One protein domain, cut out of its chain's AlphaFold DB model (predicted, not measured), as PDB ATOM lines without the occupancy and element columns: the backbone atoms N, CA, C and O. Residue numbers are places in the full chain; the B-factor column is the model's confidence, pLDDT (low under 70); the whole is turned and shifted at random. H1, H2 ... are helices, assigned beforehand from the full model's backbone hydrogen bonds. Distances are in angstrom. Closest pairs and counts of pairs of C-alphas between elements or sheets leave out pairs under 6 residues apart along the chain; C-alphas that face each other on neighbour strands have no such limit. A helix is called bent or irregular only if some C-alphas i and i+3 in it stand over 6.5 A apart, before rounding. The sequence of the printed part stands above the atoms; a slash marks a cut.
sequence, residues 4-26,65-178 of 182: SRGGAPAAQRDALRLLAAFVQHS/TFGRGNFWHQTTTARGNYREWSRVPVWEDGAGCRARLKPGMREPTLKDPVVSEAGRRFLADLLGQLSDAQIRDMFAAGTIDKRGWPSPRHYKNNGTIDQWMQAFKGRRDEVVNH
ATOM      1  N   SER A   4     208.836 156.038 248.738       70.69
ATOM      2  CA  SER A   4     207.483 155.843 249.282       70.69
ATOM      3  C   SER A   4     206.374 156.026 248.239       70.69
ATOM      4  O   SER A   4     205.228 155.642 248.460       70.69
ATOM      5  N   ARG A   5     206.719 156.580 247.071       67.94
ATOM      6  CA  ARG A   5     205.816 156.816 245.940       67.94
ATOM      7  C   ARG A   5     206.171 155.965 244.717       67.94
ATOM      8  O   ARG A   5     205.810 156.328 243.600       67.94
ATOM      9  N   GLY A   6     206.886 154.856 244.920       66.06
ATOM     10  CA  GLY A   6     207.271 153.920 243.858       66.06
ATOM     11  C   GLY A   6     208.545 154.307 243.102       66.06
ATOM     12  O   GLY A   6     208.822 153.760 242.036       66.06
ATOM     13  N   GLY A   7     209.330 155.257 243.619       72.00
ATOM     14  CA  GLY A   7     210.652 155.566 243.084       72.00
ATOM     15  C   GLY A   7     211.657 154.443 243.358       72.00
ATOM     16  O   GLY A   7     211.662 153.860 244.436       72.00
ATOM     17  N   ALA A   8     212.544 154.166 242.398       81.69
ATOM     18  CA  ALA A   8     213.610 153.185 242.595       81.69
ATOM     19  C   ALA A   8     214.551 153.607 243.745       81.69
ATOM     20  O   ALA A   8     214.959 154.781 243.769       81.69
ATOM     21  N   PRO A   9     214.947 152.670 244.630       89.50
ATOM     22  CA  PRO A   9     215.871 152.951 245.713       89.50
ATOM     23  C   PRO A   9     217.172 153.609 245.266       89.50
ATOM     24  O   PRO A   9     217.675 153.334 244.170       89.50
ATOM     25  N   ALA A  10     217.756 154.450 246.124       90.19
ATOM     26  CA  ALA A  10     219.010 155.147 245.810       90.19
ATOM     27  C   ALA A  10     220.121 154.182 245.342       90.19
ATOM     28  O   ALA A  10     220.759 154.434 244.318       90.19
ATOM     29  N   ALA A  11     220.264 153.035 246.013       93.75
ATOM     30  CA  ALA A  11     221.214 151.989 245.640       93.75
ATOM     31  C   ALA A  11     220.969 151.434 244.224       93.75
ATOM     32  O   ALA A  11     221.911 151.267 243.458       93.75
ATOM     33  N   GLN A  12     219.714 151.215 243.821       93.12
ATOM     34  CA  GLN A  12     219.399 150.713 242.477       93.12
ATOM     35  C   GLN A  12     219.711 151.747 241.392       93.12
ATOM     36  O   GLN A  12     220.195 151.410 240.313       93.12
ATOM     37  N   ARG A  13     219.479 153.032 241.683       90.56
ATOM     38  CA  ARG A  13     219.842 154.128 240.773       90.56
ATOM     39  C   ARG A  13     221.355 154.231 240.599       90.56
ATOM     40  O   ARG A  13     221.828 154.457 239.487       90.56
ATOM     41  N   ASP A  14     222.103 154.062 241.680       94.94
ATOM     42  CA  ASP A  14     223.563 154.033 241.654       94.94
ATOM     43  C   ASP A  14     224.099 152.801 240.920       94.94
ATOM     44  O   ASP A  14     224.983 152.937 240.077       94.94
ATOM     45  N   ALA A  15     223.506 151.628 241.142       96.50
ATOM     46  CA  ALA A  15     223.819 150.408 240.404       96.50
ATOM     47  C   ALA A  15     223.611 150.582 238.893       96.50
ATOM     48  O   ALA A  15     224.460 150.186 238.101       96.50
ATOM     49  N   LEU A  16     222.523 151.236 238.479       92.75
ATOM     50  CA  LEU A  16     222.261 151.545 237.074       92.75
ATOM     51  C   LEU A  16     223.309 152.503 236.479       92.75
ATOM     52  O   LEU A  16     223.758 152.310 235.348       92.75
ATOM     53  N   ARG A  17     223.738 153.523 237.232       93.06
ATOM     54  CA  ARG A  17     224.821 154.430 236.806       93.06
ATOM     55  C   ARG A  17     226.149 153.689 236.669       93.06
ATOM     56  O   ARG A  17     226.884 153.928 235.712       93.06
ATOM     57  N   LEU A  18     226.442 152.781 237.598       96.25
ATOM     58  CA  LEU A  18     227.629 151.938 237.535       96.25
ATOM     59  C   LEU A  18     227.553 150.953 236.364       96.25
ATOM     60  O   LEU A  18     228.549 150.771 235.673       96.25
ATOM     61  N   LEU A  19     226.377 150.390 236.069       95.50
ATOM     62  CA  LEU A  19     226.160 149.542 234.898       95.50
ATOM     63  C   LEU A  19     226.451 150.308 233.602       95.50
ATOM     64  O   LEU A  19     227.129 149.779 232.723       95.50
ATOM     65  N   ALA A  20     226.017 151.569 233.502       92.12
ATOM     66  CA  ALA A  20     226.345 152.423 232.362       92.12
ATOM     67  C   ALA A  20     227.868 152.592 232.192       92.12
ATOM     68  O   ALA A  20     228.375 152.477 231.078       92.12
ATOM     69  N   ALA A  21     228.624 152.785 233.276       93.50
ATOM     70  CA  ALA A  21     230.089 152.806 233.220       93.50
ATOM     71  C   ALA A  21     230.691 151.426 232.882       93.50
ATOM     72  O   ALA A  21     231.619 151.322 232.075       93.50
ATOM     73  N   PHE A  22     230.133 150.342 233.423       95.88
ATOM     74  CA  PHE A  22     230.578 148.973 233.172       95.88
ATOM     75  C   PHE A  22     230.545 148.630 231.675       95.88
ATOM     76  O   PHE A  22     231.555 148.169 231.132       95.88
ATOM     77  N   VAL A  23     229.440 148.937 230.987       93.94
ATOM     78  CA  VAL A  23     229.294 148.720 229.533       93.94
ATOM     79  C   VAL A  23     229.856 149.863 228.678       93.94
ATOM     80  O   VAL A  23     229.847 149.764 227.453       93.94
ATOM     81  N   GLN A  24     230.369 150.932 229.298       92.19
ATOM     82  CA  GLN A  24     230.829 152.159 228.632       92.19
ATOM     83  C   GLN A  24     229.738 152.836 227.786       92.19
ATOM     84  O   GLN A  24     229.979 153.223 226.647       92.19
ATOM     85  N   HIS A  25     228.534 153.000 228.345       88.81
ATOM     86  CA  HIS A  25     227.392 153.688 227.727       88.81
ATOM     87  C   HIS A  25     227.616 155.202 227.640       88.81
ATOM     88  O   HIS A  25     227.098 155.999 228.428       88.81
ATOM     89  N   SER A  26     228.478 155.588 226.702       83.06
ATOM     90  CA  SER A  26     228.884 156.978 226.463       83.06
ATOM     91  C   SER A  26     227.836 157.785 225.692       83.06
ATOM     92  O   SER A  26     227.847 159.016 225.752       83.06
ATOM     93  N   THR A  65     228.723 151.441 223.141       88.25
ATOM     94  CA  THR A  65     229.071 150.558 224.275       88.25
ATOM     95  C   THR A  65     230.102 149.493 223.894       88.25
ATOM     96  O   THR A  65     230.407 149.287 222.716       88.25
ATOM     97  N   PHE A  66     230.659 148.799 224.893       91.94
ATOM     98  CA  PHE A  66     231.639 147.721 224.711       91.94
ATOM     99  C   PHE A  66     232.883 148.170 223.923       91.94
ATOM    100  O   PHE A  66     233.413 147.452 223.082       91.94
ATOM    101  N   GLY A  67     233.360 149.386 224.172       90.88
ATOM    102  CA  GLY A  67     234.622 149.925 223.657       90.88
ATOM    103  C   GLY A  67     235.215 150.900 224.667       90.88
ATOM    104  O   GLY A  67     235.002 150.742 225.866       90.88
ATOM    105  N   ARG A  68     235.946 151.924 224.216       86.81
ATOM    106  CA  ARG A  68     236.511 152.935 225.133       86.81
ATOM    107  C   ARG A  68     235.517 154.007 225.586       86.81
ATOM    108  O   ARG A  68     235.893 154.825 226.417       86.81
ATOM    109  N   GLY A  69     234.314 154.049 225.008       72.19
ATOM    110  CA  GLY A  69     233.339 155.105 225.276       72.19
ATOM    111  C   GLY A  69     233.913 156.493 224.975       72.19
ATOM    112  O   GLY A  69     234.353 157.214 225.866       72.19
ATOM    113  N   ASN A  70     233.989 156.866 223.700       70.19
ATOM    114  CA  ASN A  70     234.476 158.176 223.280       70.19
ATOM    115  C   ASN A  70     233.702 158.683 222.063       70.19
ATOM    116  O   ASN A  70     233.162 157.924 221.263       70.19
ATOM    117  N   PHE A  71     233.653 160.004 221.921       65.38
ATOM    118  CA  PHE A  71     232.981 160.620 220.786       65.38
ATOM    119  C   PHE A  71     233.761 160.435 219.473       65.38
ATOM    120  O   PHE A  71     233.183 160.171 218.418       65.38
ATOM    121  N   TRP A  72     235.085 160.576 219.530       67.56
ATOM    122  CA  TRP A  72     235.950 160.435 218.365       67.56
ATOM    123  C   TRP A  72     236.107 158.966 217.986       67.56
ATOM    124  O   TRP A  72     236.179 158.103 218.853       67.56
ATOM    125  N   HIS A  73     236.230 158.680 216.687       77.50
ATOM    126  CA  HIS A  73     236.560 157.332 216.213       77.50
ATOM    127  C   HIS A  73     235.555 156.256 216.655       77.50
ATOM    128  O   HIS A  73     235.937 155.141 217.031       77.50
ATOM    129  N   GLN A  74     234.256 156.568 216.578       75.19
ATOM    130  CA  GLN A  74     233.203 155.681 217.076       75.19
ATOM    131  C   GLN A  74     233.256 154.267 216.494       75.19
ATOM    132  O   GLN A  74     232.972 153.292 217.183       75.19
ATOM    133  N   THR A  75     233.617 154.138 215.217       76.31
ATOM    134  CA  THR A  75     233.668 152.857 214.499       76.31
ATOM    135  C   THR A  75     234.978 152.101 214.692       76.31
ATOM    136  O   THR A  75     235.050 150.935 214.314       76.31
ATOM    137  N   THR A  76     236.004 152.714 215.285       80.50
ATOM    138  CA  THR A  76     237.311 152.073 215.483       80.50
ATOM    139  C   THR A  76     237.724 151.971 216.946       80.50
ATOM    140  O   THR A  76     238.605 151.167 217.233       80.50
ATOM    141  N   THR A  77     237.089 152.697 217.875       83.94
ATOM    142  CA  THR A  77     237.427 152.673 219.315       83.94
ATOM    143  C   THR A  77     236.220 152.665 220.263       83.94
ATOM    144  O   THR A  77     236.268 151.949 221.262       83.94
ATOM    145  N   ALA A  78     235.140 153.400 219.965       81.62
ATOM    146  CA  ALA A  78     234.063 153.620 220.942       81.62
ATOM    147  C   ALA A  78     233.109 152.438 221.123       81.62
ATOM    148  O   ALA A  78     232.780 152.100 222.253       81.62
ATOM    149  N   ARG A  79     232.658 151.833 220.017       86.50
ATOM    150  CA  ARG A  79     231.650 150.760 220.029       86.50
ATOM    151  C   ARG A  79     232.300 149.400 219.798       86.50
ATOM    152  O   ARG A  79     233.226 149.360 218.993       86.50
ATOM    153  N   GLY A  80     231.845 148.326 220.450       89.31
ATOM    154  CA  GLY A  80     232.146 146.907 220.156       89.31
ATOM    155  C   GLY A  80     233.619 146.539 219.921       89.31
ATOM    156  O   GLY A  80     233.921 145.740 219.032       89.31
ATOM    157  N   ASN A  81     234.561 147.204 220.590       93.38
ATOM    158  CA  ASN A  81     236.001 147.035 220.403       93.38
ATOM    159  C   ASN A  81     236.605 146.305 221.608       93.38
ATOM    160  O   ASN A  81     236.847 146.918 222.649       93.38
ATOM    161  N   TYR A  82     236.909 145.019 221.423       95.38
ATOM    162  CA  TYR A  82     237.497 144.170 222.456       95.38
ATOM    163  C   TYR A  82     238.802 144.750 223.005       95.38
ATOM    164  O   TYR A  82     238.961 144.871 224.219       95.38
ATOM    165  N   ARG A  83     239.732 145.142 222.123       94.62
ATOM    166  CA  ARG A  83     241.045 145.675 222.515       94.62
ATOM    167  C   ARG A  83     240.926 146.873 223.455       94.62
ATOM    168  O   ARG A  83     241.752 147.009 224.351       94.62
ATOM    169  N   GLU A  84     239.948 147.743 223.235       94.06
ATOM    170  CA  GLU A  84     239.736 148.912 224.088       94.06
ATOM    171  C   GLU A  84     238.941 148.571 225.356       94.06
ATOM    172  O   GLU A  84     239.357 148.938 226.454       94.06
ATOM    173  N   TRP A  85     237.823 147.849 225.229       95.25
ATOM    174  CA  TRP A  85     236.940 147.558 226.363       95.25
ATOM    175  C   TRP A  85     237.581 146.629 227.400       95.25
ATOM    176  O   TRP A  85     237.373 146.802 228.596       95.25
ATOM    177  N   SER A  86     238.426 145.693 226.962       95.88
ATOM    178  CA  SER A  86     239.196 144.813 227.858       95.88
ATOM    179  C   SER A  86     240.270 145.538 228.679       95.88
ATOM    180  O   SER A  86     240.873 144.925 229.551       95.88
ATOM    181  N   ARG A  87     240.550 146.820 228.393       94.12
ATOM    182  CA  ARG A  87     241.654 147.580 229.010       94.12
ATOM    183  C   ARG A  87     241.224 148.857 229.712       94.12
ATOM    184  O   ARG A  87     242.015 149.428 230.458       94.12
ATOM    185  N   VAL A  88     240.033 149.370 229.422       92.25
ATOM    186  CA  VAL A  88     239.523 150.555 230.115       92.25
ATOM    187  C   VAL A  88     239.083 150.137 231.522       92.25
ATOM    188  O   VAL A  88     238.241 149.257 231.621       92.25
ATOM    189  N   PRO A  89     239.612 150.716 232.608       94.00
ATOM    190  CA  PRO A  89     239.170 150.344 233.952       94.00
ATOM    191  C   PRO A  89     237.715 150.766 234.184       94.00
ATOM    192  O   PRO A  89     237.237 151.723 233.563       94.00
ATOM    193  N   VAL A  90     237.010 150.067 235.074       95.50
ATOM    194  CA  VAL A  90     235.652 150.445 235.504       95.50
ATOM    195  C   VAL A  90     235.676 151.703 236.373       95.50
ATOM    196  O   VAL A  90     234.742 152.500 236.309       95.50
ATOM    197  N   TRP A  91     236.747 151.921 237.137       95.69
ATOM    198  CA  TRP A  91     236.908 153.041 238.070       95.69
ATOM    199  C   TRP A  91     237.884 154.102 237.521       95.69
ATOM    200  O   TRP A  91     238.846 153.765 236.827       95.69
ATOM    201  N   GLU A  92     237.637 155.396 237.778       91.19
ATOM    202  CA  GLU A  92     238.597 156.470 237.434       91.19
ATOM    203  C   GLU A  92     239.804 156.463 238.378       91.19
ATOM    204  O   GLU A  92     240.930 156.695 237.938       91.19
ATOM    205  N   ASP A  93     239.563 156.177 239.658       77.38
ATOM    206  CA  ASP A  93     240.563 156.053 240.712       77.38
ATOM    207  C   ASP A  93     240.317 154.770 241.525       77.38
ATOM    208  O   ASP A  93     239.196 154.281 241.628       77.38
ATOM    209  N   GLY A  94     241.381 154.173 242.068       71.38
ATOM    210  CA  GLY A  94     241.292 152.924 242.837       71.38
ATOM    211  C   GLY A  94     240.852 153.104 244.294       71.38
ATOM    212  O   GLY A  94     240.852 152.131 245.037       71.38
ATOM    213  N   ALA A  95     240.527 154.329 244.722       75.56
ATOM    214  CA  ALA A  95     240.272 154.665 246.128       75.56
ATOM    215  C   ALA A  95     238.885 155.279 246.383       75.56
ATOM    216  O   ALA A  95     238.391 155.212 247.506       75.56
ATOM    217  N   GLY A  96     238.246 155.880 245.375       84.94
ATOM    218  CA  GLY A  96     236.885 156.401 245.461       84.94
ATOM    219  C   GLY A  96     235.877 155.499 244.754       84.94
ATOM    220  O   GLY A  96     236.216 154.463 244.190       84.94
ATOM    221  N   CYS A  97     234.606 155.907 244.750       93.38
ATOM    222  CA  CYS A  97     233.563 155.259 243.945       93.38
ATOM    223  C   CYS A  97     233.102 156.104 242.777       93.38
ATOM    224  O   CYS A  97     231.914 156.240 242.493       93.38
ATOM    225  N   ARG A  98     234.094 156.663 242.087       95.62
ATOM    226  CA  ARG A  98     233.921 157.336 240.811       95.62
ATOM    227  C   ARG A  98     234.146 156.333 239.686       95.62
ATOM    228  O   ARG A  98     235.282 155.977 239.375       95.62
ATOM    229  N   ALA A  99     233.063 155.887 239.064       95.06
ATOM    230  CA  ALA A  99     233.159 155.025 237.896       95.06
ATOM    231  C   ALA A  99     233.634 155.829 236.679       95.06
ATOM    232  O   ALA A  99     233.319 157.007 236.544       95.06
ATOM    233  N   ARG A 100     234.373 155.185 235.781       93.25
ATOM    234  CA  ARG A 100     234.902 155.758 234.547       93.25
ATOM    235  C   ARG A 100     233.865 155.723 233.448       93.25
ATOM    236  O   ARG A 100     233.546 154.664 232.909       93.25
ATOM    237  N   LEU A 101     233.381 156.901 233.073       90.25
ATOM    238  CA  LEU A 101     232.477 157.054 231.944       90.25
ATOM    239  C   LEU A 101     232.677 158.417 231.302       90.25
ATOM    240  O   LEU A 101     232.247 159.447 231.831       90.25
ATOM    241  N   LYS A 102     233.306 158.415 230.125       84.50
ATOM    242  CA  LYS A 102     233.443 159.638 229.344       84.50
ATOM    243  C   LYS A 102     232.162 159.892 228.547       84.50
ATOM    244  O   LYS A 102     231.651 158.980 227.898       84.50
ATOM    245  N   PRO A 103     231.630 161.117 228.610       75.00
ATOM    246  CA  PRO A 103     230.387 161.445 227.946       75.00
ATOM    247  C   PRO A 103     230.553 161.630 226.430       75.00
ATOM    248  O   PRO A 103     231.632 161.993 225.952       75.00
ATOM    249  N   GLY A 104     229.458 161.466 225.684       71.31
ATOM    250  CA  GLY A 104     229.316 161.952 224.309       71.31
ATOM    251  C   GLY A 104     229.217 163.487 224.206       71.31
ATOM    252  O   GLY A 104     229.211 164.192 225.212       71.31
ATOM    253  N   MET A 105     229.150 164.029 222.979       62.47
ATOM    254  CA  MET A 105     229.132 165.491 222.750       62.47
ATOM    255  C   MET A 105     227.763 166.160 222.914       62.47
ATOM    256  O   MET A 105     227.715 167.342 223.242       62.47
ATOM    257  N   ARG A 106     226.653 165.461 222.645       60.94
ATOM    258  CA  ARG A 106     225.312 166.062 222.700       60.94
ATOM    259  C   ARG A 106     224.710 165.840 224.080       60.94
ATOM    260  O   ARG A 106     224.232 164.750 224.354       60.94
ATOM    261  N   GLU A 107     224.782 166.868 224.924       63.75
ATOM    262  CA  GLU A 107     224.103 166.942 226.231       63.75
ATOM    263  C   GLU A 107     224.163 165.636 227.046       63.75
ATOM    264  O   GLU A 107     223.135 165.054 227.394       63.75
ATOM    265  N   PRO A 108     225.366 165.123 227.332       67.88
ATOM    266  CA  PRO A 108     225.506 163.887 228.082       67.88
ATOM    267  C   PRO A 108     224.901 164.027 229.481       67.88
ATOM    268  O   PRO A 108     225.204 164.973 230.209       67.88
ATOM    269  N   THR A 109     224.077 163.060 229.885       74.50
ATOM    270  CA  THR A 109     223.428 163.097 231.206       74.50
ATOM    271  C   THR A 109     224.251 162.415 232.295       74.50
ATOM    272  O   THR A 109     223.981 162.611 233.481       74.50
ATOM    273  N   LEU A 110     225.275 161.637 231.917       86.06
ATOM    274  CA  LEU A 110     226.117 160.906 232.859       86.06
ATOM    275  C   LEU A 110     227.601 160.991 232.472       86.06
ATOM    276  O   LEU A 110     228.008 160.578 231.385       86.06
ATOM    277  N   LYS A 111     228.414 161.509 233.396       88.94
ATOM    278  CA  LYS A 111     229.875 161.588 233.304       88.94
ATOM    279  C   LYS A 111     230.474 161.159 234.631       88.94
ATOM    280  O   LYS A 111     230.076 161.692 235.662       88.94
ATOM    281  N   ASP A 112     231.439 160.248 234.557       92.06
ATOM    282  CA  ASP A 112     232.239 159.745 235.673       92.06
ATOM    283  C   ASP A 112     231.446 159.644 237.002       92.06
ATOM    284  O   ASP A 112     231.745 160.378 237.959       92.06
ATOM    285  N   PRO A 113     230.355 158.848 237.041       92.94
ATOM    286  CA  PRO A 113     229.383 158.924 238.120       92.94
ATOM    287  C   PRO A 113     229.972 158.458 239.446       92.94
ATOM    288  O   PRO A 113     230.672 157.448 239.510       92.94
ATOM    289  N   VAL A 114     229.635 159.184 240.511       94.75
ATOM    290  CA  VAL A 114     229.906 158.753 241.882       94.75
ATOM    291  C   VAL A 114     228.738 157.898 242.360       94.75
ATOM    292  O   VAL A 114     227.584 158.307 242.218       94.75
ATOM    293  N   VAL A 115     229.040 156.718 242.892       95.38
ATOM    294  CA  VAL A 115     228.054 155.744 243.374       95.38
ATOM    295  C   VAL A 115     228.312 155.383 244.832       95.38
ATOM    296  O   VAL A 115     229.443 155.454 245.309       95.38
ATOM    297  N   SER A 116     227.259 155.003 245.548       95.88
ATOM    298  CA  SER A 116     227.365 154.474 246.911       95.88
ATOM    299  C   SER A 116     227.872 153.025 246.945       95.88
ATOM    300  O   SER A 116     227.692 152.270 245.986       95.88
ATOM    301  N   GLU A 117     228.414 152.598 248.095       96.56
ATOM    302  CA  GLU A 117     228.753 151.182 248.338       96.56
ATOM    303  C   GLU A 117     227.533 150.272 248.167       96.56
ATOM    304  O   GLU A 117     227.631 149.194 247.587       96.56
ATOM    305  N   ALA A 118     226.364 150.721 248.636       96.94
ATOM    306  CA  ALA A 118     225.118 149.978 248.489       96.94
ATOM    307  C   ALA A 118     224.761 149.760 247.009       96.94
ATOM    308  O   ALA A 118     224.366 148.659 246.630       96.94
ATOM    309  N   GLY A 119     224.946 150.777 246.160       96.88
ATOM    310  CA  GLY A 119     224.739 150.645 244.720       96.88
ATOM    311  C   GLY A 119     225.767 149.747 244.034       96.88
ATOM    312  O   GLY A 119     225.395 148.927 243.194       96.88
ATOM    313  N   ARG A 120     227.047 149.837 244.421       97.44
ATOM    314  CA  ARG A 120     228.093 148.930 243.926       97.44
ATOM    315  C   ARG A 120     227.773 147.473 244.268       97.44
ATOM    316  O   ARG A 120     227.775 146.642 243.363       97.44
ATOM    317  N   ARG A 121     227.463 147.173 245.537       98.00
ATOM    318  CA  ARG A 121     227.093 145.821 246.001       98.00
ATOM    319  C   ARG A 121     225.883 145.280 245.258       98.00
ATOM    320  O   ARG A 121     225.952 144.186 244.719       98.00
ATOM    321  N   PHE A 122     224.826 146.084 245.143       98.06
ATOM    322  CA  PHE A 122     223.621 145.676 244.427       98.06
ATOM    323  C   PHE A 122     223.923 145.266 242.977       98.06
ATOM    324  O   PHE A 122     223.424 144.246 242.506       98.06
ATOM    325  N   LEU A 123     224.771 146.020 242.262       98.44
ATOM    326  CA  LEU A 123     225.194 145.619 240.918       98.44
ATOM    327  C   LEU A 123     226.085 144.369 240.937       98.44
ATOM    328  O   LEU A 123     225.908 143.493 240.092       98.44
ATOM    329  N   ALA A 124     227.040 144.290 241.866       98.44
ATOM    330  CA  ALA A 124     227.939 143.148 242.009       98.44
ATOM    331  C   ALA A 124     227.155 141.837 242.194       98.44
ATOM    332  O   ALA A 124     227.442 140.858 241.507       98.44
ATOM    333  N   ASP A 125     226.116 141.854 243.031       98.56
ATOM    334  CA  ASP A 125     225.246 140.705 243.289       98.56
ATOM    335  C   ASP A 125     224.479 140.271 242.031       98.56
ATOM    336  O   ASP A 125     224.351 139.077 241.759       98.56
ATOM    337  N   LEU A 126     223.995 141.220 241.222       98.44
ATOM    338  CA  LEU A 126     223.329 140.921 239.948       98.44
ATOM    339  C   LEU A 126     224.304 140.363 238.902       98.44
ATOM    340  O   LEU A 126     223.993 139.388 238.222       98.44
ATOM    341  N   LEU A 127     225.500 140.945 238.778       98.38
ATOM    342  CA  LEU A 127     226.531 140.455 237.855       98.38
ATOM    343  C   LEU A 127     227.070 139.076 238.270       98.38
ATOM    344  O   LEU A 127     227.460 138.280 237.411       98.38
ATOM    345  N   GLY A 128     227.103 138.794 239.574       98.00
ATOM    346  CA  GLY A 128     227.506 137.509 240.140       98.00
ATOM    347  C   GLY A 128     226.541 136.365 239.820       98.00
ATOM    348  O   GLY A 128     226.965 135.215 239.776       98.00
ATOM    349  N   GLN A 129     225.273 136.668 239.522       98.25
ATOM    350  CA  GLN A 129     224.273 135.667 239.122       98.25
ATOM    351  C   GLN A 129     224.466 135.153 237.688       98.25
ATOM    352  O   GLN A 129     223.912 134.114 237.331       98.25
ATOM    353  N   LEU A 130     225.238 135.860 236.856       98.06
ATOM    354  CA  LEU A 130     225.497 135.451 235.479       98.06
ATOM    355  C   LEU A 130     226.553 134.342 235.436       98.06
ATOM    356  O   LEU A 130     227.729 134.558 235.754       98.06
ATOM    357  N   SER A 131     226.130 133.159 234.991       98.31
ATOM    358  CA  SER A 131     227.029 132.037 234.716       98.31
ATOM    359  C   SER A 131     227.943 132.322 233.520       98.31
ATOM    360  O   SER A 131     227.608 133.103 232.627       98.31
ATOM    361  N   ASP A 132     229.081 131.629 233.461       98.31
ATOM    362  CA  ASP A 132     230.006 131.720 232.325       98.31
ATOM    363  C   ASP A 132     229.303 131.396 230.991       98.31
ATOM    364  O   ASP A 132     229.529 132.084 229.997       98.31
ATOM    365  N   ALA A 133     228.389 130.416 230.983       98.25
ATOM    366  CA  ALA A 133     227.589 130.071 229.807       98.25
ATOM    367  C   ALA A 133     226.679 131.230 229.367       98.25
ATOM    368  O   ALA A 133     226.711 131.612 228.204       98.25
ATOM    369  N   GLN A 134     225.946 131.862 230.291       98.38
ATOM    370  CA  GLN A 134     225.093 133.013 229.961       98.38
ATOM    371  C   GLN A 134     225.899 134.202 229.425       98.38
ATOM    372  O   GLN A 134     225.468 134.860 228.480       98.38
ATOM    373  N   ILE A 135     227.076 134.476 229.998       98.25
ATOM    374  CA  ILE A 135     227.956 135.553 229.521       98.25
ATOM    375  C   ILE A 135     228.457 135.235 228.108       98.25
ATOM    376  O   ILE A 135     228.423 136.097 227.228       98.25
ATOM    377  N   ARG A 136     228.905 133.994 227.876       98.19
ATOM    378  CA  ARG A 136     229.339 133.524 226.558       98.19
ATOM    379  C   ARG A 136     228.217 133.651 225.526       98.19
ATOM    380  O   ARG A 136     228.433 134.235 224.464       98.19
ATOM    381  N   ASP A 137     227.036 133.138 225.854       98.12
ATOM    382  CA  ASP A 137     225.877 133.094 224.963       98.12
ATOM    383  C   ASP A 137     225.368 134.494 224.631       98.12
ATOM    384  O   ASP A 137     225.030 134.761 223.481       98.12
ATOM    385  N   MET A 138     225.400 135.426 225.588       96.38
ATOM    386  CA  MET A 138     225.077 136.834 225.346       96.38
ATOM    387  C   MET A 138     225.963 137.439 224.244       96.38
ATOM    388  O   MET A 138     225.456 138.075 223.319       96.38
ATOM    389  N   PHE A 139     227.282 137.221 224.300       96.38
ATOM    390  CA  PHE A 139     228.195 137.728 223.269       96.38
ATOM    391  C   PHE A 139     228.061 136.985 221.937       96.38
ATOM    392  O   PHE A 139     228.150 137.614 220.879       96.38
ATOM    393  N   ALA A 140     227.830 135.670 221.975       96.50
ATOM    394  CA  ALA A 140     227.627 134.859 220.780       96.50
ATOM    395  C   ALA A 140     226.343 135.260 220.036       96.50
ATOM    396  O   ALA A 140     226.376 135.463 218.822       96.50
ATOM    397  N   ALA A 141     225.240 135.455 220.763       96.31
ATOM    398  CA  ALA A 141     223.972 135.933 220.219       96.31
ATOM    399  C   ALA A 141     224.107 137.335 219.607       96.31
ATOM    400  O   ALA A 141     223.539 137.610 218.553       96.31
ATOM    401  N   GLY A 142     224.916 138.202 220.224       91.69
ATOM    402  CA  GLY A 142     225.257 139.518 219.681       91.69
ATOM    403  C   GLY A 142     226.203 139.487 218.476       91.69
ATOM    404  O   GLY A 142     226.427 140.526 217.856       91.69
ATOM    405  N   THR A 143     226.772 138.329 218.117       93.75
ATOM    406  CA  THR A 143     227.743 138.153 217.016       93.75
ATOM    407  C   THR A 143     228.939 139.111 217.088       93.75
ATOM    408  O   THR A 143     229.480 139.549 216.070       93.75
ATOM    409  N   ILE A 144     229.352 139.486 218.303       91.12
ATOM    410  CA  ILE A 144     230.339 140.555 218.523       91.12
ATOM    411  C   ILE A 144     231.720 140.221 217.924       91.12
ATOM    412  O   ILE A 144     232.462 141.108 217.496       91.12
ATOM    413  N   ASP A 145     232.046 138.935 217.814       92.62
ATOM    414  CA  ASP A 145     233.240 138.389 217.165       92.62
ATOM    415  C   ASP A 145     233.239 138.587 215.636       92.62
ATOM    416  O   ASP A 145     234.301 138.704 215.021       92.62
ATOM    417  N   LYS A 146     232.055 138.723 215.027       90.88
ATOM    418  CA  LYS A 146     231.850 138.949 213.583       90.88
ATOM    419  C   LYS A 146     231.666 140.417 213.212       90.88
ATOM    420  O   LYS A 146     231.279 140.732 212.087       90.88
ATOM    421  N   ARG A 147     231.937 141.334 214.140       86.50
ATOM    422  CA  ARG A 147     231.800 142.772 213.914       86.50
ATOM    423  C   ARG A 147     232.494 143.225 212.618       86.50
ATOM    424  O   ARG A 147     233.692 143.012 212.430       86.50
ATOM    425  N   GLY A 148     231.765 143.973 211.789       86.12
ATOM    426  CA  GLY A 148     232.324 144.684 210.640       86.12
ATOM    427  C   GLY A 148     233.221 145.853 211.061       86.12
ATOM    428  O   GLY A 148     232.834 146.685 211.887       86.12
ATOM    429  N   TRP A 149     234.416 145.942 210.471       89.69
ATOM    430  CA  TRP A 149     235.354 147.044 210.710       89.69
ATOM    431  C   TRP A 149     235.548 147.908 209.462       89.69
ATOM    432  O   TRP A 149     235.562 147.367 208.359       89.69
ATOM    433  N   PRO A 150     235.812 149.222 209.614       88.50
ATOM    434  CA  PRO A 150     236.015 150.125 208.475       88.50
ATOM    435  C   PRO A 150     237.213 149.783 207.573       88.50
ATOM    436  O   PRO A 150     237.313 150.297 206.466       88.50
ATOM    437  N   SER A 151     238.170 148.988 208.060       90.88
ATOM    438  CA  SER A 151     239.360 148.582 207.305       90.88
ATOM    439  C   SER A 151     239.968 147.304 207.901       90.88
ATOM    440  O   SER A 151     239.963 147.169 209.132       90.88
ATOM    441  N   PRO A 152     240.574 146.416 207.081       91.31
ATOM    442  CA  PRO A 152     241.215 145.183 207.551       91.31
ATOM    443  C   PRO A 152     242.259 145.375 208.655       91.31
ATOM    444  O   PRO A 152     242.397 144.538 209.544       91.31
ATOM    445  N   ARG A 153     242.947 146.526 208.685       90.62
ATOM    446  CA  ARG A 153     243.937 146.848 209.733       90.62
ATOM    447  C   ARG A 153     243.358 146.855 211.154       90.62
ATOM    448  O   ARG A 153     244.120 146.802 212.120       90.62
ATOM    449  N   HIS A 154     242.035 146.980 211.284       90.38
ATOM    450  CA  HIS A 154     241.325 147.019 212.559       90.38
ATOM    451  C   HIS A 154     240.776 145.656 212.994       90.38
ATOM    452  O   HIS A 154     240.360 145.546 214.141       90.38
ATOM    453  N   TYR A 155     240.826 144.609 212.162       89.81
ATOM    454  CA  TYR A 155     240.327 143.276 212.539       89.81
ATOM    455  C   TYR A 155     241.022 142.728 213.791       89.81
ATOM    456  O   TYR A 155     240.376 142.144 214.656       89.81
ATOM    457  N   LYS A 156     242.311 143.045 213.961       89.00
ATOM    458  CA  LYS A 156     243.103 142.718 215.161       89.00
ATOM    459  C   LYS A 156     242.601 143.352 216.467       89.00
ATOM    460  O   LYS A 156     243.103 143.013 217.531       89.00
ATOM    461  N   ASN A 157     241.697 144.330 216.394       91.06
ATOM    462  CA  ASN A 157     241.110 144.956 217.576       91.06
ATOM    463  C   ASN A 157     239.923 144.157 218.123       91.06
ATOM    464  O   ASN A 157     239.464 144.464 219.225       91.06
ATOM    465  N   ASN A 158     239.405 143.182 217.367       93.69
ATOM    466  CA  ASN A 158     238.341 142.324 217.859       93.69
ATOM    467  C   ASN A 158     238.886 141.178 218.717       93.69
ATOM    468  O   ASN A 158     240.074 140.861 218.674       93.69
ATOM    469  N   GLY A 159     237.994 140.578 219.497       94.62
ATOM    470  CA  GLY A 159     238.255 139.379 220.279       94.62
ATOM    471  C   GLY A 159     237.349 138.237 219.836       94.62
ATOM    472  O   GLY A 159     236.287 138.459 219.252       94.62
ATOM    473  N   THR A 160     237.768 137.016 220.142       96.81
ATOM    474  CA  THR A 160     236.900 135.832 220.130       96.81
ATOM    475  C   THR A 160     235.822 135.945 221.211       96.81
ATOM    476  O   THR A 160     235.958 136.728 222.154       96.81
ATOM    477  N   ILE A 161     234.763 135.138 221.121       98.12
ATOM    478  CA  ILE A 161     233.722 135.080 222.161       98.12
ATOM    479  C   ILE A 161     234.315 134.765 223.544       98.12
ATOM    480  O   ILE A 161     233.953 135.411 224.525       98.12
ATOM    481  N   ASP A 162     235.280 133.844 223.625       98.12
ATOM    482  CA  ASP A 162     235.980 133.530 224.876       98.12
ATOM    483  C   ASP A 162     236.723 134.735 225.447       98.12
ATOM    484  O   ASP A 162     236.642 135.016 226.639       98.12
ATOM    485  N   GLN A 163     237.409 135.494 224.595       98.00
ATOM    486  CA  GLN A 163     238.097 136.711 225.012       98.00
ATOM    487  C   GLN A 163     237.122 137.771 225.542       98.00
ATOM    488  O   GLN A 163     237.385 138.374 226.582       98.00
ATOM    489  N   TRP A 164     235.977 137.964 224.884       98.06
ATOM    490  CA  TRP A 164     234.920 138.856 225.370       98.06
ATOM    491  C   TRP A 164     234.341 138.409 226.714       98.06
ATOM    492  O   TRP A 164     234.189 139.236 227.614       98.06
ATOM    493  N   MET A 165     234.089 137.108 226.883       98.06
ATOM    494  CA  MET A 165     233.649 136.531 228.154       98.06
ATOM    495  C   MET A 165     234.673 136.789 229.266       98.06
ATOM    496  O   MET A 165     234.304 137.264 230.337       98.06
ATOM    497  N   GLN A 166     235.962 136.540 229.017       98.38
ATOM    498  CA  GLN A 166     237.011 136.791 230.012       98.38
ATOM    499  C   GLN A 166     237.143 138.280 230.351       98.38
ATOM    500  O   GLN A 166     237.277 138.627 231.521       98.38
ATOM    501  N   ALA A 167     237.038 139.174 229.362       98.00
ATOM    502  CA  ALA A 167     237.037 140.615 229.611       98.00
ATOM    503  C   ALA A 167     235.836 141.054 230.462       98.00
ATOM    504  O   ALA A 167     235.997 141.855 231.380       98.00
ATOM    505  N   PHE A 168     234.646 140.505 230.206       98.31
ATOM    506  CA  PHE A 168     233.473 140.757 231.040       98.31
ATOM    507  C   PHE A 168     233.710 140.307 232.483       98.31
ATOM    508  O   PHE A 168     233.425 141.064 233.408       98.31
ATOM    509  N   LYS A 169     234.262 139.102 232.678       98.44
ATOM    510  CA  LYS A 169     234.578 138.568 234.010       98.44
ATOM    511  C   LYS A 169     235.597 139.439 234.740       98.44
ATOM    512  O   LYS A 169     235.329 139.826 235.866       98.44
ATOM    513  N   GLY A 170     236.680 139.848 234.078       98.06
ATOM    514  CA  GLY A 170     237.669 140.752 234.673       98.06
ATOM    515  C   GLY A 170     237.053 142.077 235.135       98.06
ATOM    516  O   GLY A 170     237.263 142.497 236.269       98.06
ATOM    517  N   ARG A 171     236.198 142.691 234.308       97.38
ATOM    518  CA  ARG A 171     235.464 143.909 234.698       97.38
ATOM    519  C   ARG A 171     234.459 143.656 235.822       97.38
ATOM    520  O   ARG A 171     234.236 144.532 236.652       97.38
ATOM    521  N   ARG A 172     233.805 142.488 235.846       98.19
ATOM    522  CA  ARG A 172     232.908 142.102 236.947       98.19
ATOM    523  C   ARG A 172     233.705 142.012 238.239       98.19
ATOM    524  O   ARG A 172     233.259 142.545 239.247       98.19
ATOM    525  N   ASP A 173     234.881 141.408 238.190       97.94
ATOM    526  CA  ASP A 173     235.758 141.262 239.344       97.94
ATOM    527  C   ASP A 173     236.260 142.633 239.837       97.94
ATOM    528  O   ASP A 173     236.325 142.846 241.045       97.94
ATOM    529  N   GLU A 174     236.508 143.603 238.942       96.81
ATOM    530  CA  GLU A 174     236.757 145.006 239.330       96.81
ATOM    531  C   GLU A 174     235.583 145.616 240.109       96.81
ATOM    532  O   GLU A 174     235.800 146.400 241.027       96.81
ATOM    533  N   VAL A 175     234.332 145.291 239.767       97.44
ATOM    534  CA  VAL A 175     233.159 145.778 240.511       97.44
ATOM    535  C   VAL A 175     233.012 145.042 241.838       97.44
ATOM    536  O   VAL A 175     232.784 145.688 242.857       97.44
ATOM    537  N   VAL A 176     233.135 143.712 241.832       97.62
ATOM    538  CA  VAL A 176     232.923 142.832 242.992       97.62
ATOM    539  C   VAL A 176     233.958 143.095 244.085       97.62
ATOM    540  O   VAL A 176     233.573 143.239 245.245       97.62
ATOM    541  N   ASN A 177     235.236 143.205 243.716       96.12
ATOM    542  CA  ASN A 177     236.348 143.310 244.665       96.12
ATOM    543  C   ASN A 177     236.623 144.746 245.141       96.12
ATOM    544  O   ASN A 177     237.367 144.945 246.104       96.12
ATOM    545  N   HIS A 178     236.035 145.753 244.488       95.75
ATOM    546  CA  HIS A 178     236.164 147.148 244.912       95.75
ATOM    547  C   HIS A 178     235.324 147.446 246.153       95.75
ATOM    548  O   HIS A 178     234.303 146.805 246.389       95.75
TER     549      HIS A 178
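What this domain is: This is residues 4 to 26 and 65 to 178 of the 182 residues of an uncharacterized protein of Acidobacteria bacterium (UniProt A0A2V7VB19). The longest helix, H7, runs along one side of the body; H5 crosses its first part, H4 packs on its last turns, and short H3 lies by its first part. H1 crosses H4 and packs on it, H6 lies at the far end beyond H3, and a 31-residue loop, residues 86 to 116, leads from H3 to H4. The printed part has 137 residues with seven named helices, H1 to H7 in chain order, and no named strand; the class is all helix, though under half of the residues, 67, are in named elements. It is compact, with a radius of gyration of the C-alphas of 15.4 A, and spans 53 by 36 by 31 A.

How they stand to each other: Start at H1, residues 10 to 22, which touches residues 118 to 123 of H4, residues 117 to 128; the closest C-alphas, of Ala 11 and Gly 119, are 3.9 A apart, at a steep tilt of 58 degrees, the same way. H2, residues 74 to 78, is close to but not clearly touching H3, residues 82 to 85: the closest C-alphas, of Thr 77 and Glu 84, are 6.5 A apart. H3 only just touches H6, residues 152 to 157, with 3 pairs of C-alphas within 8 A, the closest those of Arg 83 and Asn 157 at 5.0 A. Now look at the hub H7, residues 161 to 177, which touches three helices. Its residues 172 to 176 touch H4, closest at the C-alphas of Ala 124 and Val 176, 5.1 A, at a shallow tilt of 31 degrees, opposite ways. Its residues 161 to 168 touch H5, residues 132 to 141, closest at the C-alphas of Arg 136 and Met 165, 5.5 A, at a steep tilt of 51 degrees, opposite ways. Its residues 163 to 167 only just touch H3, with 3 pairs within 8 A, closest at the C-alphas of Tyr 82 and Trp 164, 6.6 A. The helix packing is only just mostly crossed, 1 of 3 touching pairs with a tilt being shallow. Among the pairs apart are H1 and H5, and H4 and H6. Every O i to N i+4 pair is within hydrogen-bond range in H1, H4, H5 and H7; H2 has 0 of 1, with 0 of 2 O i to N i+3 pairs, H6 0 of 2, with 2 of 3, and H3 is too short for an i+4 pair.

Where its parts are: Find C-alpha 10 at (219.010, 155.147, 245.810); H1 runs 18.2 A from there to C-alpha 22. H2 and H3 are short, 4.5 A and 5.2 A; H2 is irregular, only just, with C-alphas 75 and 78 6.50 A apart. H4 runs 16.0 A from C-alpha 117 at (228.753, 151.182, 248.338), and H5 14.2 A. H6, 10.0 A, is irregular, only just, with C-alphas 153 and 156 6.9 A apart. H7 runs 24.1 A to C-alpha 177 at (236.348, 143.310, 244.665).

The domain as a whole: The two C-alphas farthest apart, of Ser 4 and Pro 152, are 54.7 A apart. Residues 27 to 64 are not printed, and C-alphas 26 and 65 are 6.8 A apart across the cut. The link from H3 to H4 is long. The pLDDT is under 70 at residues 5 to 6, 71 to 72 and 105 to 108.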